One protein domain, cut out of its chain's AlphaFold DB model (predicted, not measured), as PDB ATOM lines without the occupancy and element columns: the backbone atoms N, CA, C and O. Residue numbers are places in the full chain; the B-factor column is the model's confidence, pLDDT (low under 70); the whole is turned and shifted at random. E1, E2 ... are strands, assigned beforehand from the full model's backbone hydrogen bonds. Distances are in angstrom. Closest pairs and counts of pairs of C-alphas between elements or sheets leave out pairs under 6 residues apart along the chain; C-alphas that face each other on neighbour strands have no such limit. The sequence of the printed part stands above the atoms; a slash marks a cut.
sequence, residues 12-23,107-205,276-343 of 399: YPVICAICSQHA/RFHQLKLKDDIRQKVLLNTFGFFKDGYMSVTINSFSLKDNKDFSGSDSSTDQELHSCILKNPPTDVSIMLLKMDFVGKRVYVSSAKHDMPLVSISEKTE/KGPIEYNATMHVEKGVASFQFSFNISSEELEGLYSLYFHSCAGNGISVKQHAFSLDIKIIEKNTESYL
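What this domain is: This is residues 12 to 23, 107 to 205 and 276 to 343 of the 399 residues of an uncharacterized protein of Xenopus laevis (UniProt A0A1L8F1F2). Two twisted sheets lie face to face as a sandwich, E3, E11, E1, E5, E6 and E8 in one layer and E2, E4, E7, E9, E10 and E12 in the other, and the chain changes layer many times, for instance between E2 and E3. A long loop, residues 145 to 172, leads from E4 to E5, and its residues 154 to 160 stick out free. The printed part has 179 residues, with no named helix and twelve strands, E1 to E12 in order along the chain, and the class is all strand. The first sheet runs E3, E11, E1, E5, E6, E8 and is mixed; the second is branched, its neighbour pairs antiparallel. The whole is compact, with a radius of gyration of the C-alphas of 16.7 A and spans of 51 by 40 by 32 A.

Where its parts are: Begin in the first sheet: E3 is residues 120 to 128, E11 residues 307 to 316, 27.6 A long, and E1 residues 14 to 21, from C-alpha 14 at (8.594, -33.738, 46.985). Beyond them look for E5, residues 173 to 180, E6, residues 185 to 190, and E8, residues 280 to 284. In the second sheet find E2, residues 109 to 116, E4, residues 133 to 144, 32.5 A, E7, residues 198 to 202, E9, residues 286 to 288, E10, residues 291 to 299, 27.5 A, and E12, residues 327 to 337, 31.4 A, ending at C-alpha 337 at (8.504, -21.232, 36.231).

How they stand to each other: In the first sheet E1 is parallel to E11, N 16 and O 310 at 2.9 A, and to E5, N 17 and O 175 at 2.8 A. E3 is antiparallel to E11, N 123 and O 311 at 2.8 A. E5 and E6 form a hairpin, N 178 and O 187 at 2.9 A, and edge strand E8 is antiparallel to E6, N 283 and O 186 at 2.9 A. In the other sheet E4 bends by 53 degrees at residue 139; E12 lies on one side of it, N 135 and O 335 at 2.8 A, and E10 on the other, N 136 and O 296 at 2.8 A. E2 is antiparallel to E12, N 113 and O 330 at 2.8 A. E10 has E7, N 199 and O 297 at 2.8 A, and E9, N 291 and O 288 at 2.8 A, on one side. E8 runs on into E9 at 42 degrees.

The domain as a whole: Residues 24 to 106 and 206 to 275 are not printed; the C-alphas across these cuts are 37.8 A and 33.9 A apart. The link E4 to E5 is long. The mean pLDDT of the printed part is 75.2, and residues 145 to 172 are among those under 70.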
ATOM      1  N   TYR A  12       2.959 -33.408  51.290       50.34
ATOM      2  CA  TYR A  12       4.296 -33.887  51.630       50.34
ATOM      3  C   TYR A  12       5.325 -33.248  50.678       50.34
ATOM      4  O   TYR A  12       5.070 -33.201  49.472       50.34
ATOM      5  N   PRO A  13       6.486 -32.778  51.171       56.75
ATOM      6  CA  PRO A  13       7.500 -32.173  50.312       56.75
ATOM      7  C   PRO A  13       8.031 -33.206  49.314       56.75
ATOM      8  O   PRO A  13       8.413 -34.313  49.704       56.75
ATOM      9  N   VAL A  14       8.077 -32.847  48.030       67.56
ATOM     10  CA  VAL A  14       8.594 -33.738  46.985       67.56
ATOM     11  C   VAL A  14      10.105 -33.549  46.878       67.56
ATOM     12  O   VAL A  14      10.601 -32.437  46.696       67.56
ATOM     13  N   ILE A  15      10.861 -34.636  47.015       73.38
ATOM     14  CA  ILE A  15      12.327 -34.607  47.008       73.38
ATOM     15  C   ILE A  15      12.836 -35.134  45.671       73.38
ATOM     16  O   ILE A  15      12.684 -36.313  45.358       73.38
ATOM     17  N   CYS A  16      13.515 -34.287  44.904       75.31
ATOM     18  CA  CYS A  16      14.256 -34.706  43.720       75.31
ATOM     19  C   CYS A  16      15.735 -34.852  44.097       75.31
ATOM     20  O   CYS A  16      16.372 -33.870  44.464       75.31
ATOM     21  N   ALA A  17      16.302 -36.054  44.015       78.69
ATOM     22  CA  ALA A  17      17.704 -36.315  44.334       78.69
ATOM     23  C   ALA A  17      18.488 -36.753  43.088       78.69
ATOM     24  O   ALA A  17      18.219 -37.794  42.485       78.69
ATOM     25  N   ILE A  18      19.491 -35.958  42.723       79.81
ATOM     26  CA  ILE A  18      20.487 -36.281  41.700       79.81
ATOM     27  C   ILE A  18      21.618 -37.050  42.385       79.81
ATOM     28  O   ILE A  18      22.347 -36.488  43.200       79.81
ATOM     29  N   CYS A  19      21.777 -38.325  42.053       75.81
ATOM     30  CA  CYS A  19      22.653 -39.262  42.745       75.81
ATOM     31  C   CYS A  19      23.787 -39.745  41.832       75.81
ATOM     32  O   CYS A  19      23.552 -40.491  40.881       75.81
ATOM     33  N   SER A  20      25.030 -39.385  42.150       74.31
ATOM     34  CA  SER A  20      26.216 -39.917  41.464       74.31
ATOM     35  C   SER A  20      26.712 -41.196  42.147       74.31
ATOM     36  O   SER A  20      26.928 -41.185  43.360       74.31
ATOM     37  N   GLN A  21      26.928 -42.280  41.388       65.56
ATOM     38  CA  GLN A  21      27.611 -43.492  41.872       65.56
ATOM     39  C   GLN A  21      28.979 -43.655  41.200       65.56
ATOM     40  O   GLN A  21      29.070 -43.682  39.974       65.56
ATOM     41  N   HIS A  22      30.033 -43.838  42.002       59.41
ATOM     42  CA  HIS A  22      31.357 -44.209  41.501       59.41
ATOM     43  C   HIS A  22      31.676 -45.676  41.817       59.41
ATOM     44  O   HIS A  22      31.866 -46.059  42.975       59.41
ATOM     45  N   ALA A  23      31.742 -46.507  40.775       42.44
ATOM     46  CA  ALA A  23      32.185 -47.889  40.882       42.44
ATOM     47  C   ALA A  23      33.721 -47.941  40.885       42.44
ATOM     48  O   ALA A  23      34.350 -47.966  39.830       42.44
ATOM     49  N   ARG A 107      17.302 -12.109  37.188       60.22
ATOM     50  CA  ARG A 107      18.622 -12.744  37.264       60.22
ATOM     51  C   ARG A 107      18.483 -14.252  37.050       60.22
ATOM     52  O   ARG A 107      17.837 -14.925  37.843       60.22
ATOM     53  N   PHE A 108      19.125 -14.790  36.015       69.75
ATOM     54  CA  PHE A 108      19.179 -16.239  35.802       69.75
ATOM     55  C   PHE A 108      20.048 -16.937  36.857       69.75
ATOM     56  O   PHE A 108      21.145 -16.472  37.183       69.75
ATOM     57  N   HIS A 109      19.580 -18.087  37.346       74.75
ATOM     58  CA  HIS A 109      20.275 -18.891  38.346       74.75
ATOM     59  C   HIS A 109      21.159 -19.963  37.687       74.75
ATOM     60  O   HIS A 109      20.688 -20.921  37.071       74.75
ATOM     61  N   GLN A 110      22.475 -19.793  37.831       87.50
ATOM     62  CA  GLN A 110      23.488 -20.785  37.481       87.50
ATOM     63  C   GLN A 110      24.388 -21.002  38.698       87.50
ATOM     64  O   GLN A 110      25.000 -20.059  39.202       87.50
ATOM     65  N   LEU A 111      24.469 -22.247  39.158       89.88
ATOM     66  CA  LEU A 111      25.298 -22.657  40.282       89.88
ATOM     67  C   LEU A 111      26.529 -23.391  39.745       89.88
ATOM     68  O   LEU A 111      26.413 -24.327  38.956       89.88
ATOM     69  N   LYS A 112      27.716 -22.959  40.178       91.06
ATOM     70  CA  LYS A 112      28.992 -23.607  39.855       91.06
ATOM     71  C   LYS A 112      29.674 -24.041  41.147       91.06
ATOM     72  O   LYS A 112      30.204 -23.209  41.879       91.06
ATOM     73  N   LEU A 113      29.640 -25.339  41.424       90.44
ATOM     74  CA  LEU A 113      30.412 -25.980  42.487       90.44
ATOM     75  C   LEU A 113      31.713 -26.508  41.880       90.44
ATOM     76  O   LEU A 113      31.704 -27.048  40.771       90.44
ATOM     77  N   LYS A 114      32.834 -26.350  42.585       90.19
ATOM     78  CA  LYS A 114      34.154 -26.780  42.117       90.19
ATOM     79  C   LYS A 114      34.918 -27.451  43.249       90.19
ATOM     80  O   LYS A 114      35.027 -26.868  44.323       90.19
ATOM     81  N   ASP A 115      35.468 -28.630  42.959       85.94
ATOM     82  CA  ASP A 115      36.235 -29.464  43.896       85.94
ATOM     83  C   ASP A 115      35.518 -29.664  45.265       85.94
ATOM     84  O   ASP A 115      36.159 -29.761  46.309       85.94
ATOM     85  N   ASP A 116      34.179 -29.716  45.267       85.06
ATOM     86  CA  ASP A 116      33.332 -29.833  46.465       85.06
ATOM     87  C   ASP A 116      33.316 -31.282  46.983       85.06
ATOM     88  O   ASP A 116      33.281 -32.229  46.201       85.06
ATOM     89  N   ILE A 117      33.344 -31.463  48.304       84.06
ATOM     90  CA  ILE A 117      33.423 -32.767  48.991       84.06
ATOM     91  C   ILE A 117      32.124 -33.152  49.721       84.06
ATOM     92  O   ILE A 117      32.042 -34.220  50.329       84.06
ATOM     93  N   ARG A 118      31.091 -32.298  49.688       84.69
ATOM     94  CA  ARG A 118      29.835 -32.517  50.425       84.69
ATOM     95  C   ARG A 118      29.012 -33.665  49.831       84.69
ATOM     96  O   ARG A 118      28.593 -33.621  48.679       84.69
ATOM     97  N   GLN A 119      28.690 -34.661  50.659       77.19
ATOM     98  CA  GLN A 119      27.858 -35.809  50.265       77.19
ATOM     99  C   GLN A 119      26.401 -35.439  49.939       77.19
ATOM    100  O   GLN A 119      25.744 -36.171  49.201       77.19
ATOM    101  N   LYS A 120      25.898 -34.320  50.476       83.25
ATOM    102  CA  LYS A 120      24.563 -33.766  50.219       83.25
ATOM    103  C   LYS A 120      24.666 -32.255  50.025       83.25
ATOM    104  O   LYS A 120      25.245 -31.567  50.865       83.25
ATOM    105  N   VAL A 121      24.056 -31.738  48.963       88.81
ATOM    106  CA  VAL A 121      23.914 -30.299  48.699       88.81
ATOM    107  C   VAL A 121      22.472 -30.019  48.283       88.81
ATOM    108  O   VAL A 121      21.968 -30.661  47.366       88.81
ATOM    109  N   LEU A 122      21.796 -29.074  48.942       90.00
ATOM    110  CA  LEU A 122      20.542 -28.515  48.428       90.00
ATOM    111  C   LEU A 122      20.886 -27.612  47.234       90.00
ATOM    112  O   LEU A 122      21.694 -26.697  47.380       90.00
ATOM    113  N   LEU A 123      20.314 -27.905  46.067       90.06
ATOM    114  CA  LEU A 123      20.520 -27.142  44.836       90.06
ATOM    115  C   LEU A 123      19.473 -26.035  44.692       90.06
ATOM    116  O   LEU A 123      19.847 -24.901  44.411       90.06
ATOM    117  N   ASN A 124      18.192 -26.366  44.891       89.88
ATOM    118  CA  ASN A 124      17.097 -25.397  44.943       89.88
ATOM    119  C   ASN A 124      15.850 -25.961  45.658       89.88
ATOM    120  O   ASN A 124      15.707 -27.179  45.786       89.88
ATOM    121  N   THR A 125      14.935 -25.081  46.066       90.88
ATOM    122  CA  THR A 125      13.582 -25.407  46.540       90.88
ATOM    123  C   THR A 125      12.589 -24.457  45.865       90.88
ATOM    124  O   THR A 125      12.785 -23.246  45.924       90.88
ATOM    125  N   PHE A 126      11.538 -24.991  45.235       91.31
ATOM    126  CA  PHE A 126      10.563 -24.213  44.461       91.31
ATOM    127  C   PHE A 126       9.146 -24.789  44.601       91.31
ATOM    128  O   PHE A 126       8.947 -26.007  44.582       91.31
ATOM    129  N   GLY A 127       8.156 -23.914  44.756       91.62
ATOM    130  CA  GLY A 127       6.737 -24.248  44.807       91.62
ATOM    131  C   GLY A 127       6.091 -24.150  43.428       91.62
ATOM    132  O   GLY A 127       6.067 -23.069  42.834       91.62
ATOM    133  N   PHE A 128       5.531 -25.256  42.942       91.12
ATOM    134  CA  PHE A 128       4.844 -25.310  41.652       91.12
ATOM    135  C   PHE A 128       3.322 -25.363  41.809       91.12
ATOM    136  O   PHE A 128       2.791 -26.140  42.606       91.12
ATOM    137  N   PHE A 129       2.646 -24.570  40.983       91.06
ATOM    138  CA  PHE A 129       1.240 -24.736  40.625       91.06
ATOM    139  C   PHE A 129       1.096 -25.679  39.420       91.06
ATOM    140  O   PHE A 129       2.083 -26.045  38.771       91.06
ATOM    141  N   LYS A 130      -0.151 -26.025  39.090       90.06
ATOM    142  CA  LYS A 130      -0.526 -26.638  37.809       90.06
ATOM    143  C   LYS A 130       0.105 -25.898  36.619       90.06
ATOM    144  O   LYS A 130       0.205 -24.670  36.621       90.06
ATOM    145  N   ASP A 131       0.540 -26.660  35.617       89.12
ATOM    146  CA  ASP A 131       1.249 -26.190  34.417       89.12
ATOM    147  C   ASP A 131       2.587 -25.468  34.722       89.12
ATOM    148  O   ASP A 131       3.169 -24.785  33.872       89.12
ATOM    149  N   GLY A 132       3.105 -25.647  35.944       88.75
ATOM    150  CA  GLY A 132       4.462 -25.288  36.338       88.75
ATOM    151  C   GLY A 132       5.508 -26.219  35.716       88.75
ATOM    152  O   GLY A 132       5.309 -27.429  35.605       88.75
ATOM    153  N   TYR A 133       6.645 -25.652  35.319       89.38
ATOM    154  CA  TYR A 133       7.690 -26.332  34.557       89.38
ATOM    155  C   TYR A 133       9.078 -26.085  35.149       89.38
ATOM    156  O   TYR A 133       9.439 -24.949  35.474       89.38
ATOM    157  N   MET A 134       9.881 -27.146  35.208       89.88
ATOM    158  CA  MET A 134      11.267 -27.109  35.664       89.88
ATOM    159  C   MET A 134      12.200 -27.698  34.609       89.88
ATOM    160  O   MET A 134      12.037 -28.847  34.204       89.88
ATOM    161  N   SER A 135      13.216 -26.933  34.209       90.56
ATOM    162  CA  SER A 135      14.313 -27.367  33.343       90.56
ATOM    163  C   SER A 135      15.634 -27.296  34.096       90.56
ATOM    164  O   SER A 135      15.993 -26.255  34.647       90.56
ATOM    165  N   VAL A 136      16.392 -28.387  34.078       90.69
ATOM    166  CA  VAL A 136      17.706 -28.490  34.708       90.69
ATOM    167  C   VAL A 136      18.715 -28.910  33.650       90.69
ATOM    168  O   VAL A 136      18.650 -30.009  33.102       90.69
ATOM    169  N   THR A 137      19.660 -28.023  33.348       91.19
ATOM    170  CA  THR A 137      20.766 -28.292  32.420       91.19
ATOM    171  C   THR A 137      22.051 -28.458  33.216       91.19
ATOM    172  O   THR A 137      22.502 -27.516  33.869       91.19
ATOM    173  N   ILE A 138      22.658 -29.640  33.149       90.31
ATOM    174  CA  ILE A 138      23.996 -29.894  33.684       90.31
ATOM    175  C   ILE A 138      24.981 -29.654  32.540       90.31
ATOM    176  O   ILE A 138      25.060 -30.434  31.591       90.31
ATOM    177  N   ASN A 139      25.694 -28.528  32.612       89.62
ATOM    178  CA  ASN A 139      26.630 -28.094  31.574       89.62
ATOM    179  C   ASN A 139      27.932 -28.893  31.635       89.62
ATOM    180  O   ASN A 139      28.464 -29.284  30.601       89.62
ATOM    181  N   SER A 140      28.429 -29.125  32.851       88.81
ATOM    182  CA  SER A 140      29.605 -29.947  33.110       88.81
ATOM    183  C   SER A 140      29.523 -30.550  34.507       88.81
ATOM    184  O   SER A 140      29.480 -29.812  35.494       88.81
ATOM    185  N   PHE A 141      29.563 -31.873  34.599       89.00
ATOM    186  CA  PHE A 141      29.806 -32.588  35.846       89.00
ATOM    187  C   PHE A 141      31.049 -33.470  35.721       89.00
ATOM    188  O   PHE A 141      31.177 -34.219  34.756       89.00
ATOM    189  N   SER A 142      31.949 -33.403  36.701       86.75
ATOM    190  CA  SER A 142      33.177 -34.205  36.733       86.75
ATOM    191  C   SER A 142      33.523 -34.642  38.155       86.75
ATOM    192  O   SER A 142      33.551 -33.810  39.067       86.75
ATOM    193  N   LEU A 143      33.860 -35.921  38.321       84.25
ATOM    194  CA  LEU A 143      34.409 -36.485  39.557       84.25
ATOM    195  C   LEU A 143      35.939 -36.422  39.550       84.25
ATOM    196  O   LEU A 143      36.575 -36.592  38.510       84.25
ATOM    197  N   LYS A 144      36.526 -36.225  40.730       79.88
ATOM    198  CA  LYS A 144      37.968 -36.182  40.959       79.88
ATOM    199  C   LYS A 144      38.320 -37.068  42.151       79.88
ATOM    200  O   LYS A 144      37.908 -36.816  43.286       79.88
ATOM    201  N   ASP A 145      39.110 -38.103  41.886       69.06
ATOM    202  CA  ASP A 145      39.626 -39.000  42.917       69.06
ATOM    203  C   ASP A 145      40.658 -38.276  43.783       69.06
ATOM    204  O   ASP A 145      41.827 -38.137  43.418       69.06
ATOM    205  N   ASN A 146      40.211 -37.818  44.951       59.09
ATOM    206  CA  ASN A 146      41.052 -37.141  45.924       59.09
ATOM    207  C   ASN A 146      41.896 -38.193  46.669       59.09
ATOM    208  O   ASN A 146      41.447 -38.799  47.642       59.09
ATOM    209  N   LYS A 147      43.104 -38.473  46.165       54.31
ATOM    210  CA  LYS A 147      44.010 -39.488  46.741       54.31
ATOM    211  C   LYS A 147      44.643 -39.055  48.065       54.31
ATOM    212  O   LYS A 147      45.038 -39.917  48.843       54.31
ATOM    213  N   ASP A 148      44.694 -37.752  48.312       51.22
ATOM    214  CA  ASP A 148      45.494 -37.159  49.387       51.22
ATOM    215  C   ASP A 148      44.716 -37.012  50.708       51.22
ATOM    216  O   ASP A 148      45.304 -36.749  51.754       51.22
ATOM    217  N   PHE A 149      43.393 -37.219  50.691       48.09
ATOM    218  CA  PHE A 149      42.529 -37.085  51.869       48.09
ATOM    219  C   PHE A 149      42.327 -38.417  52.611       48.09
ATOM    220  O   PHE A 149      41.210 -38.899  52.795       48.09
ATOM    221  N   SER A 150      43.426 -39.014  53.081       42.66
ATOM    222  CA  SER A 150      43.399 -40.120  54.054       42.66
ATOM    223  C   SER A 150      43.336 -39.606  55.502       42.66
ATOM    224  O   SER A 150      44.074 -40.077  56.368       42.66
ATOM    225  N   GLY A 151      42.491 -38.600  55.755       43.81
ATOM    226  CA  GLY A 151      42.243 -38.064  57.093       43.81
ATOM    227  C   GLY A 151      41.467 -39.070  57.939       43.81
ATOM    228  O   GLY A 151      40.373 -39.488  57.566       43.81
ATOM    229  N   SER A 152      42.044 -39.483  59.067       46.50
ATOM    230  CA  SER A 152      41.453 -40.470  59.980       46.50
ATOM    231  C   SER A 152      40.482 -39.822  60.978       46.50
ATOM    232  O   SER A 152      40.604 -40.022  62.190       46.50
ATOM    233  N   ASP A 153      39.514 -39.061  60.469       40.09
ATOM    234  CA  ASP A 153      38.515 -38.355  61.279       40.09
ATOM    235  C   ASP A 153      37.445 -39.335  61.782       40.09
ATOM    236  O   ASP A 153      36.363 -39.501  61.222       40.09
ATOM    237  N   SER A 154      37.793 -40.023  62.867       45.78
ATOM    238  CA  SER A 154      36.931 -40.955  63.593       45.78
ATOM    239  C   SER A 154      35.912 -40.212  64.475       45.78
ATOM    240  O   SER A 154      35.985 -40.300  65.703       45.78
ATOM    241  N   SER A 155      34.953 -39.499  63.870       41.59
ATOM    242  CA  SER A 155      33.747 -39.030  64.577       41.59
ATOM    243  C   SER A 155      32.636 -40.086  64.531       41.59
ATOM    244  O   SER A 155      32.455 -40.808  63.548       41.59
ATOM    245  N   THR A 156      31.906 -40.232  65.635       40.84
ATOM    246  CA  THR A 156      30.936 -41.316  65.855       40.84
ATOM    247  C   THR A 156      29.547 -40.990  65.294       40.84
ATOM    248  O   THR A 156      28.571 -40.974  66.036       40.84
ATOM    249  N   ASP A 157      29.453 -40.769  63.979       39.81
ATOM    250  CA  ASP A 157      28.211 -40.404  63.264       39.81
ATOM    251  C   ASP A 157      27.777 -41.486  62.251       39.81
ATOM    252  O   ASP A 157      27.306 -41.211  61.142       39.81
ATOM    253  N   GLN A 158      27.979 -42.757  62.610       42.28
ATOM    254  CA  GLN A 158      28.027 -43.878  61.659       42.28
ATOM    255  C   GLN A 158      26.678 -44.251  60.999       42.28
ATOM    256  O   GLN A 158      26.666 -45.043  60.057       42.28
ATOM    257  N   GLU A 159      25.561 -43.651  61.426       45.00
ATOM    258  CA  GLU A 159      24.229 -43.835  60.818       45.00
ATOM    259  C   GLU A 159      23.795 -42.682  59.887       45.00
ATOM    260  O   GLU A 159      22.995 -42.903  58.972       45.00
ATOM    261  N   LEU A 160      24.344 -41.467  60.037       46.91
ATOM    262  CA  LEU A 160      23.881 -40.292  59.277       46.91
ATOM    263  C   LEU A 160      24.412 -40.243  57.830       46.91
ATOM    264  O   LEU A 160      23.855 -39.554  56.976       46.91
ATOM    265  N   HIS A 161      25.465 -41.007  57.533       51.75
ATOM    266  CA  HIS A 161      26.157 -41.026  56.236       51.75
ATOM    267  C   HIS A 161      25.685 -42.138  55.278       51.75
ATOM    268  O   HIS A 161      26.413 -42.544  54.366       51.75
ATOM    269  N   SER A 162      24.459 -42.646  55.447       55.47
ATOM    270  CA  SER A 162      23.877 -43.587  54.485       55.47
ATOM    271  C   SER A 162      23.415 -42.869  53.204       55.47
ATOM    272  O   SER A 162      22.657 -41.902  53.224       55.47
ATOM    273  N   CYS A 163      23.890 -43.337  52.047       67.12
ATOM    274  CA  CYS A 163      23.442 -42.819  50.754       67.12
ATOM    275  C   CYS A 163      21.966 -43.184  50.509       67.12
ATOM    276  O   CYS A 163      21.600 -44.354  50.630       67.12
ATOM    277  N   ILE A 164      21.144 -42.223  50.063       69.31
ATOM    278  CA  ILE A 164      19.699 -42.414  49.791       69.31
ATOM    279  C   ILE A 164      19.435 -43.556  48.786       69.31
ATOM    280  O   ILE A 164      18.426 -44.242  48.881       69.31
ATOM    281  N   LEU A 165      20.379 -43.836  47.878       65.75
ATOM    282  CA  LEU A 165      20.336 -44.984  46.954       65.75
ATOM    283  C   LEU A 165      20.294 -46.361  47.645       65.75
ATOM    284  O   LEU A 165      19.991 -47.347  46.981       65.75
ATOM    285  N   LYS A 166      20.677 -46.449  48.925       63.34
ATOM    286  CA  LYS A 166      20.708 -47.695  49.706       63.34
ATOM    287  C   LYS A 166      19.441 -47.870  50.542       63.34
ATOM    288  O   LYS A 166      18.869 -48.950  50.533       63.34
ATOM    289  N   ASN A 167      19.013 -46.797  51.211       63.94
ATOM    290  CA  ASN A 167      17.824 -46.740  52.060       63.94
ATOM    291  C   ASN A 167      16.998 -45.492  51.678       63.94
ATOM    292  O   ASN A 167      17.210 -44.427  52.269       63.94
ATOM    293  N   PRO A 168      16.094 -45.561  50.686       65.31
ATOM    294  CA  PRO A 168      15.184 -44.457  50.399       65.31
ATOM    295  C   PRO A 168      14.138 -44.325  51.527       65.31
ATOM    296  O   PRO A 168      13.528 -45.331  51.893       65.31
ATOM    297  N   PRO A 169      13.895 -43.120  52.084       64.06
ATOM    298  CA  PRO A 169      12.808 -42.901  53.038       64.06
ATOM    299  C   PRO A 169      11.442 -43.270  52.441       64.06
ATOM    300  O   PRO A 169      11.042 -42.711  51.421       64.06
ATOM    301  N   THR A 170      10.717 -44.182  53.092       60.00
ATOM    302  CA  THR A 170       9.406 -44.695  52.648       60.00
ATOM    303  C   THR A 170       8.299 -43.646  52.654       60.00
ATOM    304  O   THR A 170       7.362 -43.712  51.861       60.00
ATOM    305  N   ASP A 171       8.409 -42.667  53.547       63.03
ATOM    306  CA  ASP A 171       7.282 -41.811  53.927       63.03
ATOM    307  C   ASP A 171       7.151 -40.583  53.005       63.03
ATOM    308  O   ASP A 171       6.124 -39.901  52.970       63.03
ATOM    309  N   VAL A 172       8.184 -40.308  52.203       69.69
ATOM    310  CA  VAL A 172       8.319 -39.100  51.376       69.69
ATOM    311  C   VAL A 172       8.125 -39.436  49.894       69.69
ATOM    312  O   VAL A 172       8.387 -40.546  49.441       69.69
ATOM    313  N   SER A 173       7.629 -38.480  49.108       75.06
ATOM    314  CA  SER A 173       7.565 -38.606  47.647       75.06
ATOM    315  C   SER A 173       8.945 -38.277  47.066       75.06
ATOM    316  O   SER A 173       9.375 -37.127  47.146       75.06
ATOM    317  N   ILE A 174       9.667 -39.276  46.544       79.25
ATOM    318  CA  ILE A 174      11.068 -39.118  46.113       79.25
ATOM    319  C   ILE A 174      11.262 -39.504  44.642       79.25
ATOM    320  O   ILE A 174      10.878 -40.594  44.212       79.25
ATOM    321  N   MET A 175      11.950 -38.627  43.908       82.94
ATOM    322  CA  MET A 175      12.493 -38.859  42.572       82.94
ATOM    323  C   MET A 175      14.003 -39.052  42.642       82.94
ATOM    324  O   MET A 175      14.708 -38.184  43.155       82.94
ATOM    325  N   LEU A 176      14.516 -40.148  42.091       84.19
ATOM    326  CA  LEU A 176      15.948 -40.420  41.997       84.19
ATOM    327  C   LEU A 176      16.410 -40.348  40.539       84.19
ATOM    328  O   LEU A 176      15.995 -41.157  39.711       84.19
ATOM    329  N   LEU A 177      17.317 -39.413  40.244       85.94
ATOM    330  CA  LEU A 177      18.120 -39.409  39.018       85.94
ATOM    331  C   LEU A 177      19.495 -39.994  39.345       85.94
ATOM    332  O   LEU A 177      20.385 -39.289  39.821       85.94
ATOM    333  N   LYS A 178      19.677 -41.294  39.108       84.25
ATOM    334  CA  LYS A 178      20.969 -41.969  39.282       84.25
ATOM    335  C   LYS A 178      21.816 -41.803  38.019       84.25
ATOM    336  O   LYS A 178      21.432 -42.281  36.955       84.25
ATOM    337  N   MET A 179      22.997 -41.203  38.148       82.06
ATOM    338  CA  MET A 179      24.009 -41.182  37.086       82.06
ATOM    339  C   MET A 179      24.933 -42.404  37.177       82.06
ATOM    340  O   MET A 179      25.413 -42.748  38.261       82.06
ATOM    341  N   ASP A 180      25.230 -43.010  36.029       81.50
ATOM    342  CA  ASP A 180      26.265 -44.029  35.843       81.50
ATOM    343  C   ASP A 180      27.282 -43.562  34.786       81.50
ATOM    344  O   ASP A 180      26.979 -43.455  33.593       81.50
ATOM    345  N   PHE A 181      28.508 -43.304  35.242       76.06
ATOM    346  CA  PHE A 181      29.633 -42.852  34.417       76.06
ATOM    347  C   PHE A 181      30.274 -43.974  33.601       76.06
ATOM    348  O   PHE A 181      30.860 -43.704  32.555       76.06
ATOM    349  N   VAL A 182      30.143 -45.225  34.052       76.94
ATOM    350  CA  VAL A 182      30.686 -46.403  33.364       76.94
ATOM    351  C   VAL A 182      29.752 -46.800  32.222       76.94
ATOM    352  O   VAL A 182      30.195 -47.010  31.097       76.94
ATOM    353  N   GLY A 183      28.444 -46.834  32.487       75.38
ATOM    354  CA  GLY A 183      27.413 -47.118  31.489       75.38
ATOM    355  C   GLY A 183      27.007 -45.938  30.598       75.38
ATOM    356  O   GLY A 183      26.209 -46.156  29.687       75.38
ATOM    357  N   LYS A 184      27.511 -44.718  30.856       80.88
ATOM    358  CA  LYS A 184      27.089 -43.441  30.229       80.88
ATOM    359  C   LYS A 184      25.563 -43.247  30.205       80.88
ATOM    360  O   LYS A 184      24.984 -42.855  29.190       80.88
ATOM    361  N   ARG A 185      24.901 -43.554  31.323       81.75
ATOM    362  CA  ARG A 185      23.434 -43.532  31.438       81.75
ATOM    363  C   ARG A 185      22.958 -42.745  32.648       81.75
ATOM    364  O   ARG A 185      23.576 -42.784  33.710       81.75
ATOM    365  N   VAL A 186      21.809 -42.097  32.487       84.69
ATOM    366  CA  VAL A 186      20.988 -41.610  33.600       84.69
ATOM    367  C   VAL A 186      19.787 -42.536  33.736       84.69
ATOM    368  O   VAL A 186      19.130 -42.858  32.748       84.69
ATOM    369  N   TYR A 187      19.523 -42.969  34.962       82.31
ATOM    370  CA  TYR A 187      18.370 -43.775  35.339       82.31
ATOM    371  C   TYR A 187      17.426 -42.897  36.157       82.31
ATOM    372  O   TYR A 187      17.845 -42.330  37.170       82.31
ATOM    373  N   VAL A 188      16.171 -42.785  35.725       83.12
ATOM    374  CA  VAL A 188      15.103 -42.146  36.505       83.12
ATOM    375  C   VAL A 188      14.333 -43.234  37.235       83.12
ATOM    376  O   VAL A 188      13.978 -44.240  36.626       83.12
ATOM    377  N   SER A 189      14.082 -43.034  38.526       79.94
ATOM    378  CA  SER A 189      13.240 -43.899  39.350       79.94
ATOM    379  C   SER A 189      12.345 -43.048  40.250       79.94
ATOM    380  O   SER A 189      12.810 -42.073  40.849       79.94
ATOM    381  N   SER A 190      11.064 -43.408  40.343       76.94
ATOM    382  CA  SER A 190      10.098 -42.790  41.256       76.94
ATOM    383  C   SER A 190       9.690 -43.744  42.374       76.94
ATOM    384  O   SER A 190       9.349 -44.897  42.109       76.94
ATOM    385  N   ALA A 191       9.636 -43.239  43.608       67.12
ATOM    386  CA  ALA A 191       9.103 -43.969  44.758       67.12
ATOM    387  C   ALA A 191       7.559 -44.034  44.803       67.12
ATOM    388  O   ALA A 191       7.013 -44.861  45.530       67.12
ATOM    389  N   LYS A 192       6.843 -43.171  44.062       65.88
ATOM    390  CA  LYS A 192       5.365 -43.109  44.039       65.88
ATOM    391  C   LYS A 192       4.821 -42.934  42.616       65.88
ATOM    392  O   LYS A 192       5.547 -42.543  41.706       65.88
ATOM    393  N   HIS A 193       3.541 -43.232  42.413       60.88
ATOM    394  CA  HIS A 193       2.893 -43.093  41.101       60.88
ATOM    395  C   HIS A 193       2.590 -41.635  40.746       60.88
ATOM    396  O   HIS A 193       2.706 -41.247  39.586       60.88
ATOM    397  N   ASP A 194       2.274 -40.826  41.755       65.12
ATOM    398  CA  ASP A 194       1.815 -39.451  41.586       65.12
ATOM    399  C   ASP A 194       3.023 -38.501  41.619       65.12
ATOM    400  O   ASP A 194       3.303 -37.830  42.614       65.12
ATOM    401  N   MET A 195       3.803 -38.506  40.533       70.38
ATOM    402  CA  MET A 195       4.932 -37.595  40.319       70.38
ATOM    403  C   MET A 195       5.020 -37.139  38.855       70.38
ATOM    404  O   MET A 195       4.621 -37.882  37.956       70.38
ATOM    405  N   PRO A 196       5.556 -35.933  38.587       73.69
ATOM    406  CA  PRO A 196       5.594 -35.375  37.240       73.69
ATOM    407  C   PRO A 196       6.532 -36.150  36.307       73.69
ATOM    408  O   PRO A 196       7.621 -36.583  36.692       73.69
ATOM    409  N   LEU A 197       6.122 -36.289  35.044       72.81
ATOM    410  CA  LEU A 197       6.901 -36.989  34.026       72.81
ATOM    411  C   LEU A 197       8.186 -36.212  33.705       72.81
ATOM    412  O   LEU A 197       8.145 -35.108  33.161       72.81
ATOM    413  N   VAL A 198       9.334 -36.823  33.998       79.19
ATOM    414  CA  VAL A 198      10.640 -36.319  33.563       79.19
ATOM    415  C   VAL A 198      10.866 -36.691  32.104       79.19
ATOM    416  O   VAL A 198      10.716 -37.850  31.723       79.19
ATOM    417  N   SER A 199      11.341 -35.732  31.324       76.94
ATOM    418  CA  SER A 199      12.022 -35.920  30.043       76.94
ATOM    419  C   SER A 199      13.527 -35.711  30.234       76.94
ATOM    420  O   SER A 199      13.934 -34.815  30.975       76.94
ATOM    421  N   ILE A 200      14.360 -36.515  29.570       79.75
ATOM    422  CA  ILE A 200      15.812 -36.301  29.484       79.75
ATOM    423  C   ILE A 200      16.178 -36.088  28.017       79.75
ATOM    424  O   ILE A 200      15.756 -36.858  27.154       79.75
ATOM    425  N   SER A 201      16.979 -35.062  27.751       76.75
ATOM    426  CA  SER A 201      17.581 -34.784  26.450       76.75
ATOM    427  C   SER A 201      19.106 -34.808  26.555       76.75
ATOM    428  O   SER A 201      19.718 -34.231  27.461       76.75
ATOM    429  N   GLU A 202      19.739 -35.478  25.595       73.19
ATOM    430  CA  GLU A 202      21.182 -35.385  25.417       73.19
ATOM    431  C   GLU A 202      21.518 -33.996  24.857       73.19
ATOM    432  O   GLU A 202      20.880 -33.523  23.913       73.19
ATOM    433  N   LYS A 203      22.485 -33.308  25.473       58.69
ATOM    434  CA  LYS A 203      22.844 -31.936  25.100       58.69
ATOM    435  C   LYS A 203      23.725 -31.946  23.846       58.69
ATOM    436  O   LYS A 203      24.937 -31.760  23.932       58.69
ATOM    437  N   THR A 204      23.109 -32.129  22.682       39.38
ATOM    438  CA  THR A 204      23.747 -31.820  21.398       39.38
ATOM    439  C   THR A 204      23.998 -30.319  21.327       39.38
ATOM    440  O   THR A 204      23.057 -29.531  21.235       39.38
ATOM    441  N   GLU A 205      25.264 -29.905  21.351       41.78
ATOM    442  CA  GLU A 205      25.634 -28.532  21.009       41.78
ATOM    443  C   GLU A 205      25.555 -28.353  19.487       41.78
ATOM    444  O   GLU A 205      26.555 -28.463  18.779       41.78
ATOM    445  N   LYS A 276       0.406 -45.036  34.292       33.78
ATOM    446  CA  LYS A 276       0.156 -45.348  35.703       33.78
ATOM    447  C   LYS A 276       0.986 -46.558  36.162       33.78
ATOM    448  O   LYS A 276       0.554 -47.703  36.049       33.78
ATOM    449  N   GLY A 277       2.192 -46.295  36.663       42.62
ATOM    450  CA  GLY A 277       3.131 -47.286  37.201       42.62
ATOM    451  C   GLY A 277       4.327 -46.615  37.889       42.62
ATOM    452  O   GLY A 277       4.365 -45.388  37.976       42.62
ATOM    453  N   PRO A 278       5.298 -47.367  38.438       50.88
ATOM    454  CA  PRO A 278       6.580 -46.798  38.836       50.88
ATOM    455  C   PRO A 278       7.349 -46.446  37.560       50.88
ATOM    456  O   PRO A 278       7.615 -47.322  36.735       50.88
ATOM    457  N   ILE A 279       7.674 -45.168  37.365       64.06
ATOM    458  CA  ILE A 279       8.424 -44.732  36.185       64.06
ATOM    459  C   ILE A 279       9.899 -45.094  36.395       64.06
ATOM    460  O   ILE A 279      10.617 -44.398  37.113       64.06
ATOM    461  N   GLU A 280      10.332 -46.184  35.761       70.25
ATOM    462  CA  GLU A 280      11.742 -46.504  35.541       70.25
ATOM    463  C   GLU A 280      12.060 -46.400  34.046       70.25
ATOM    464  O   GLU A 280      11.475 -47.103  33.220       70.25
ATOM    465  N   TYR A 281      12.998 -45.521  33.691       74.44
ATOM    466  CA  TYR A 281      13.570 -45.475  32.348       74.44
ATOM    467  C   TYR A 281      15.041 -45.064  32.382       74.44
ATOM    468  O   TYR A 281      15.529 -44.450  33.336       74.44
ATOM    469  N   ASN A 282      15.751 -45.402  31.308       79.00
ATOM    470  CA  ASN A 282      17.143 -45.051  31.084       79.00
ATOM    471  C   ASN A 282      17.292 -44.096  29.890       79.00
ATOM    472  O   ASN A 282      16.640 -44.246  28.861       79.00
ATOM    473  N   ALA A 283      18.181 -43.119  30.031       79.81
ATOM    474  CA  ALA A 283      18.566 -42.187  28.979       79.81
ATOM    475  C   ALA A 283      20.086 -42.219  28.771       79.81
ATOM    476  O   ALA A 283      20.841 -42.504  29.709       79.81
ATOM    477  N   THR A 284      20.541 -41.929  27.552       80.00
ATOM    478  CA  THR A 284      21.961 -41.696  27.271       80.00
ATOM    479  C   THR A 284      22.407 -40.357  27.850       80.00
ATOM    480  O   THR A 284      21.618 -39.430  28.025       80.00
ATOM    481  N   MET A 285      23.689 -40.276  28.192       80.94
ATOM    482  CA  MET A 285      24.324 -39.070  28.705       80.94
ATOM    483  C   MET A 285      25.565 -38.782  27.869       80.94
ATOM    484  O   MET A 285      26.432 -39.650  27.734       80.94
ATOM    485  N   HIS A 286      25.683 -37.555  27.362       80.69
ATOM    486  CA  HIS A 286      26.901 -37.138  26.683       80.69
ATOM    487  C   HIS A 286      28.038 -37.082  27.713       80.69
ATOM    488  O   HIS A 286      27.931 -36.400  28.736       80.69
ATOM    489  N   VAL A 287      29.113 -37.838  27.469       82.44
ATOM    490  CA  VAL A 287      30.297 -37.894  28.340       82.44
ATOM    491  C   VAL A 287      31.561 -37.847  27.492       82.44
ATOM    492  O   VAL A 287      31.905 -38.837  26.831       82.44
ATOM    493  N   GLU A 288      32.279 -36.730  27.570       80.75
ATOM    494  CA  GLU A 288      33.539 -36.472  26.873       80.75
ATOM    495  C   GLU A 288      34.664 -36.255  27.897       80.75
ATOM    496  O   GLU A 288      34.511 -35.482  28.837       80.75
ATOM    497  N   LYS A 289      35.808 -36.939  27.741       76.56
ATOM    498  CA  LYS A 289      37.023 -36.751  28.574       76.56
ATOM    499  C   LYS A 289      36.804 -36.824  30.106       76.56
ATOM    500  O   LYS A 289      37.614 -36.308  30.868       76.56
ATOM    501  N   GLY A 290      35.737 -37.488  30.566       75.75
ATOM    502  CA  GLY A 290      35.369 -37.590  31.988       75.75
ATOM    503  C   GLY A 290      34.443 -36.478  32.504       75.75
ATOM    504  O   GLY A 290      34.085 -36.488  33.680       75.75
ATOM    505  N   VAL A 291      34.021 -35.554  31.636       85.00
ATOM    506  CA  VAL A 291      32.979 -34.556  31.905       85.00
ATOM    507  C   VAL A 291      31.660 -35.044  31.309       85.00
ATOM    508  O   VAL A 291      31.608 -35.431  30.143       85.00
ATOM    509  N   ALA A 292      30.591 -35.024  32.103       86.94
ATOM    510  CA  ALA A 292      29.235 -35.350  31.675       86.94
ATOM    511  C   ALA A 292      28.374 -34.095  31.486       86.94
ATOM    512  O   ALA A 292      28.488 -33.135  32.253       86.94
ATOM    513  N   SER A 293      27.480 -34.134  30.498       87.62
ATOM    514  CA  SER A 293      26.552 -33.050  30.168       87.62
ATOM    515  C   SER A 293      25.209 -33.600  29.681       87.62
ATOM    516  O   SER A 293      25.171 -34.397  28.742       87.62
ATOM    517  N   PHE A 294      24.105 -33.163  30.282       89.50
ATOM    518  CA  PHE A 294      22.744 -33.510  29.849       89.50
ATOM    519  C   PHE A 294      21.727 -32.492  30.372       89.50
ATOM    520  O   PHE A 294      22.027 -31.690  31.261       89.50
ATOM    521  N   GLN A 295      20.514 -32.533  29.831       90.31
ATOM    522  CA  GLN A 295      19.381 -31.761  30.323       90.31
ATOM    523  C   GLN A 295      18.262 -32.712  30.746       90.31
ATOM    524  O   GLN A 295      18.026 -33.741  30.116       90.31
ATOM    525  N   PHE A 296      17.559 -32.365  31.821       89.75
ATOM    526  CA  PHE A 296      16.302 -33.003  32.186       89.75
ATOM    527  C   PHE A 296      15.249 -31.948  32.510       89.75
ATOM    528  O   PHE A 296      15.577 -30.849  32.961       89.75
ATOM    529  N   SER A 297      13.979 -32.254  32.260       88.50
ATOM    530  CA  SER A 297      12.884 -31.344  32.588       88.50
ATOM    531  C   SER A 297      11.576 -32.067  32.874       88.50
ATOM    532  O   SER A 297      11.335 -33.136  32.315       88.50
ATOM    533  N   PHE A 298      10.735 -31.492  33.730       87.94
ATOM    534  CA  PHE A 298       9.424 -32.042  34.083       87.94
ATOM    535  C   PHE A 298       8.345 -30.953  34.125       87.94
ATOM    536  O   PHE A 298       8.651 -29.766  34.262       87.94
ATOM    537  N   ASN A 299       7.085 -31.374  33.990       88.31
ATOM    538  CA  ASN A 299       5.905 -30.507  33.961       88.31
ATOM    539  C   ASN A 299       4.846 -30.989  34.966       88.31
ATOM    540  O   ASN A 299       4.619 -32.195  35.094       88.31
ATOM    541  N   ILE A 300       4.190 -30.058  35.656       89.75
ATOM    542  CA  ILE A 300       3.165 -30.330  36.675       89.75
ATOM    543  C   ILE A 300       1.778 -30.367  36.014       89.75
ATOM    544  O   ILE A 300       1.009 -29.411  36.074       89.75
ATOM    545  N   SER A 301       1.450 -31.479  35.353       86.25
ATOM    546  CA  SER A 301       0.222 -31.606  34.542       86.25
ATOM    547  C   SER A 301      -1.096 -31.736  35.334       86.25
ATOM    548  O   SER A 301      -2.161 -31.779  34.724       86.25
ATOM    549  N   SER A 302      -1.057 -31.852  36.667       85.94
ATOM    550  CA  SER A 302      -2.240 -32.079  37.518       85.94
ATOM    551  C   SER A 302      -2.196 -31.239  38.794       85.94
ATOM    552  O   SER A 302      -1.128 -31.007  39.356       85.94
ATOM    553  N   GLU A 303      -3.373 -30.841  39.280       86.25
ATOM    554  CA  GLU A 303      -3.566 -30.094  40.535       86.25
ATOM    555  C   GLU A 303      -3.207 -30.925  41.782       86.25
ATOM    556  O   GLU A 303      -2.926 -30.381  42.847       86.25
ATOM    557  N   GLU A 304      -3.163 -32.253  41.649       85.06
ATOM    558  CA  GLU A 304      -2.715 -33.179  42.701       85.06
ATOM    559  C   GLU A 304      -1.184 -33.196  42.862       85.06
ATOM    560  O   GLU A 304      -0.675 -33.636  43.891       85.06
ATOM    561  N   LEU A 305      -0.450 -32.691  41.861       84.88
ATOM    562  CA  LEU A 305       1.013 -32.584  41.859       84.88
ATOM    563  C   LEU A 305       1.511 -31.200  42.322       84.88
ATOM    564  O   LEU A 305       2.722 -30.960  42.321       84.88
ATOM    565  N   GLU A 306       0.607 -30.295  42.713       89.06
ATOM    566  CA  GLU A 306       0.948 -28.982  43.272       89.06
ATOM    567  C   GLU A 306       1.623 -29.102  44.640       89.06
ATOM    568  O   GLU A 306       1.157 -29.814  45.536       89.06
ATOM    569  N   GLY A 307       2.699 -28.344  44.845       88.62
ATOM    570  CA  GLY A 307       3.396 -28.342  46.125       88.62
ATOM    571  C   GLY A 307       4.828 -27.839  46.056       88.62
ATOM    572  O   GLY A 307       5.275 -27.278  45.056       88.62
ATOM    573  N   LEU A 308       5.546 -28.047  47.160       89.69
ATOM    574  CA  LEU A 308       6.935 -27.643  47.330       89.69
ATOM    575  C   LEU A 308       7.880 -28.786  46.941       89.69
ATOM    576  O   LEU A 308       7.887 -29.846  47.573       89.69
ATOM    577  N   TYR A 309       8.700 -28.544  45.923       89.31
ATOM    578  CA  TYR A 309       9.708 -29.472  45.423       89.31
ATOM    579  C   TYR A 309      11.088 -29.011  45.896       89.31
ATOM    580  O   TYR A 309      11.373 -27.815  45.945       89.31
ATOM    581  N   SER A 310      11.963 -29.943  46.270       89.94
ATOM    582  CA  SER A 310      13.343 -29.640  46.676       89.94
ATOM    583  C   SER A 310      14.338 -30.524  45.938       89.94
ATOM    584  O   SER A 310      14.315 -31.749  46.069       89.94
ATOM    585  N   LEU A 311      15.223 -29.885  45.173       89.94
ATOM    586  CA  LEU A 311      16.266 -30.525  44.387       89.94
ATOM    587  C   LEU A 311      17.558 -30.626  45.204       89.94
ATOM    588  O   LEU A 311      18.157 -29.615  45.568       89.94
ATOM    589  N   TYR A 312      18.030 -31.845  45.432       89.44
ATOM    590  CA  TYR A 312      19.294 -32.144  46.098       89.44
ATOM    591  C   TYR A 312      20.274 -32.818  45.139       89.44
ATOM    592  O   TYR A 312      19.893 -33.665  44.332       89.44
ATOM    593  N   PHE A 313      21.557 -32.507  45.282       89.25
ATOM    594  CA  PHE A 313      22.648 -33.318  44.756       89.25
ATOM    595  C   PHE A 313      23.216 -34.211  45.861       89.25
ATOM    596  O   PHE A 313      23.432 -33.758  46.988       89.25
ATOM    597  N   HIS A 314      23.478 -35.470  45.521       86.00
ATOM    598  CA  HIS A 314      24.050 -36.483  46.393       86.00
ATOM    599  C   HIS A 314      25.277 -37.136  45.742       86.00
ATOM    600  O   HIS A 314      25.181 -37.818  44.716       86.00
ATOM    601  N   SER A 315      26.436 -36.956  46.380       82.19
ATOM    602  CA  SER A 315      27.683 -37.634  46.016       82.19
ATOM    603  C   SER A 315      27.812 -38.915  46.837       82.19
ATOM    604  O   SER A 315      28.019 -38.852  48.051       82.19
ATOM    605  N   CYS A 316      27.667 -40.079  46.196       76.00
ATOM    606  CA  CYS A 316      27.743 -41.372  46.872       76.00
ATOM    607  C   CYS A 316      28.980 -42.167  46.434       76.00
ATOM    608  O   CYS A 316      29.073 -42.662  45.306       76.00
ATOM    609  N   ALA A 317      29.919 -42.324  47.369       64.69
ATOM    610  CA  ALA A 317      31.056 -43.223  47.216       64.69
ATOM    611  C   ALA A 317      30.592 -44.690  47.104       64.69
ATOM    612  O   ALA A 317      29.580 -45.088  47.686       64.69
ATOM    613  N   GLY A 318      31.344 -45.494  46.346       58.09
ATOM    614  CA  GLY A 318      31.084 -46.925  46.187       58.09
ATOM    615  C   GLY A 318      31.184 -47.703  47.507       58.09
ATOM    616  O   GLY A 318      31.853 -47.280  48.448       58.09
ATOM    617  N   ASN A 319      30.511 -48.854  47.576       50.72
ATOM    618  CA  ASN A 319      30.310 -49.612  48.814       50.72
ATOM    619  C   ASN A 319      31.629 -50.167  49.404       50.72
ATOM    620  O   ASN A 319      32.076 -51.252  49.031       50.72
ATOM    621  N   GLY A 320      32.216 -49.441  50.358       47.94
ATOM    622  CA  GLY A 320      33.420 -49.825  51.093       47.94
ATOM    623  C   GLY A 320      33.591 -49.015  52.382       47.94
ATOM    624  O   GLY A 320      33.078 -47.908  52.500       47.94
ATOM    625  N   ILE A 321      34.312 -49.579  53.356       46.66
ATOM    626  CA  ILE A 321      34.464 -49.014  54.715       46.66
ATOM    627  C   ILE A 321      35.327 -47.733  54.729       46.66
ATOM    628  O   ILE A 321      35.228 -46.920  55.644       46.66
ATOM    629  N   SER A 322      36.141 -47.500  53.696       47.53
ATOM    630  CA  SER A 322      36.877 -46.246  53.522       47.53
ATOM    631  C   SER A 322      35.977 -45.147  52.943       47.53
ATOM    632  O   SER A 322      35.630 -45.212  51.759       47.53
ATOM    633  N   VAL A 323      35.684 -44.103  53.723       54.56
ATOM    634  CA  VAL A 323      34.991 -42.885  53.258       54.56
ATOM    635  C   VAL A 323      35.934 -42.051  52.379       54.56
ATOM    636  O   VAL A 323      36.461 -41.019  52.785       54.56
ATOM    637  N   LYS A 324      36.173 -42.506  51.145       55.78
ATOM    638  CA  LYS A 324      36.892 -41.719  50.138       55.78
ATOM    639  C   LYS A 324      35.997 -40.569  49.686       55.78
ATOM    640  O   LYS A 324      35.050 -40.767  48.926       55.78
ATOM    641  N   GLN A 325      36.291 -39.369  50.173       62.41
ATOM    642  CA  GLN A 325      35.617 -38.145  49.752       62.41
ATOM    643  C   GLN A 325      36.084 -37.770  48.338       62.41
ATOM    644  O   GLN A 325      37.096 -37.096  48.150       62.41
ATOM    645  N   HIS A 326      35.355 -38.249  47.328       71.31
ATOM    646  CA  HIS A 326      35.550 -37.826  45.944       71.31
ATOM    647  C   HIS A 326      35.117 -36.362  45.810       71.31
ATOM    648  O   HIS A 326      33.954 -36.034  46.055       71.31
ATOM    649  N   ALA A 327      36.048 -35.498  45.409       82.00
ATOM    650  CA  ALA A 327      35.737 -34.115  45.082       82.00
ATOM    651  C   ALA A 327      34.979 -34.074  43.746       82.00
ATOM    652  O   ALA A 327      35.338 -34.782  42.804       82.00
ATOM    653  N   PHE A 328      33.941 -33.248  43.637       87.00
ATOM    654  CA  PHE A 328      33.175 -33.083  42.403       87.00
ATOM    655  C   PHE A 328      33.120 -31.619  41.969       87.00
ATOM    656  O   PHE A 328      33.143 -30.695  42.780       87.00
ATOM    657  N   SER A 329      33.034 -31.406  40.660       89.19
ATOM    658  CA  SER A 329      32.694 -30.104  40.084       89.19
ATOM    659  C   SER A 329      31.396 -30.241  39.296       89.19
ATOM    660  O   SER A 329      31.225 -31.211  38.558       89.19
ATOM    661  N   LEU A 330      30.479 -29.294  39.489       90.75
ATOM    662  CA  LEU A 330      29.127 -29.281  38.929       90.75
ATOM    663  C   LEU A 330      28.789 -27.857  38.476       90.75
ATOM    664  O   LEU A 330      28.650 -26.958  39.302       90.75
ATOM    665  N   ASP A 331      28.619 -27.673  37.171       92.12
ATOM    666  CA  ASP A 331      27.995 -26.495  36.569       92.12
ATOM    667  C   ASP A 331      26.558 -26.858  36.184       92.12
ATOM    668  O   ASP A 331      26.333 -27.693  35.300       92.12
ATOM    669  N   ILE A 332      25.598 -26.253  36.880       91.62
ATOM    670  CA  ILE A 332      24.172 -26.533  36.741       91.62
ATOM    671  C   ILE A 332      23.390 -25.228  36.568       91.62
ATOM    672  O   ILE A 332      23.525 -24.277  37.342       91.62
ATOM    673  N   LYS A 333      22.564 -25.181  35.523       91.94
ATOM    674  CA  LYS A 333      21.615 -24.101  35.244       91.94
ATOM    675  C   LYS A 333      20.210 -24.624  35.515       91.94
ATOM    676  O   LYS A 333      19.814 -25.635  34.934       91.94
ATOM    677  N   ILE A 334      19.476 -23.930  36.376       91.06
ATOM    678  CA  ILE A 334      18.105 -24.278  36.755       91.06
ATOM    679  C   ILE A 334      17.181 -23.176  36.227       91.06
ATOM    680  O   ILE A 334      17.496 -21.988  36.321       91.06
ATOM    681  N   ILE A 335      16.078 -23.575  35.598       90.12
ATOM    682  CA  ILE A 335      15.027 -22.689  35.095       90.12
ATOM    683  C   ILE A 335      13.703 -23.241  35.607       90.12
ATOM    684  O   ILE A 335      13.241 -24.281  35.140       90.12
ATOM    685  N   GLU A 336      13.096 -22.539  36.551       90.94
ATOM    686  CA  GLU A 336      11.815 -22.894  37.156       90.94
ATOM    687  C   GLU A 336      10.813 -21.790  36.841       90.94
ATOM    688  O   GLU A 336      11.145 -20.601  36.902       90.94
ATOM    689  N   LYS A 337       9.598 -22.172  36.453       89.75
ATOM    690  CA  LYS A 337       8.504 -21.232  36.231       89.75
ATOM    691  C   LYS A 337       7.163 -21.845  36.612       89.75
ATOM    692  O   LYS A 337       6.884 -23.003  36.313       89.75
ATOM    693  N   ASN A 338       6.314 -21.023  37.203       90.88
ATOM    694  CA  ASN A 338       4.868 -21.172  37.152       90.88
ATOM    695  C   ASN A 338       4.347 -20.484  35.873       90.88
ATOM    696  O   ASN A 338       5.080 -19.713  35.253       90.88
ATOM    697  N   THR A 339       3.104 -20.767  35.469       85.88
ATOM    698  CA  THR A 339       2.492 -20.340  34.186       85.88
ATOM    699  C   THR A 339       2.916 -18.949  33.697       85.88
ATOM    700  O   THR A 339       3.500 -18.833  32.622       85.88
ATOM    701  N   GLU A 340       2.706 -17.929  34.533       79.38
ATOM    702  CA  GLU A 340       2.982 -16.510  34.246       79.38
ATOM    703  C   GLU A 340       4.104 -15.910  35.130       79.38
ATOM    704  O   GLU A 340       4.181 -14.691  35.305       79.38
ATOM    705  N   SER A 341       4.953 -16.725  35.779       84.31
ATOM    706  CA  SER A 341       5.962 -16.196  36.717       84.31
ATOM    707  C   SER A 341       7.156 -17.113  36.994       84.31
ATOM    708  O   SER A 341       7.006 -18.318  37.158       84.31
ATOM    709  N   TYR A 342       8.335 -16.514  37.179       87.69
ATOM    710  CA  TYR A 342       9.543 -17.178  37.695       87.69
ATOM    711  C   TYR A 342       9.596 -17.255  39.236       87.69
ATOM    712  O   TYR A 342      10.615 -17.653  39.791       87.69
ATOM    713  N   LEU A 343       8.538 -16.829  39.935       87.56
ATOM    714  CA  LEU A 343       8.436 -16.894  41.397       87.56
ATOM    715  C   LEU A 343       7.830 -18.220  41.862       87.56
ATOM    716  O   LEU A 343       6.945 -18.774  41.197       87.56
TER     717      LEU A 343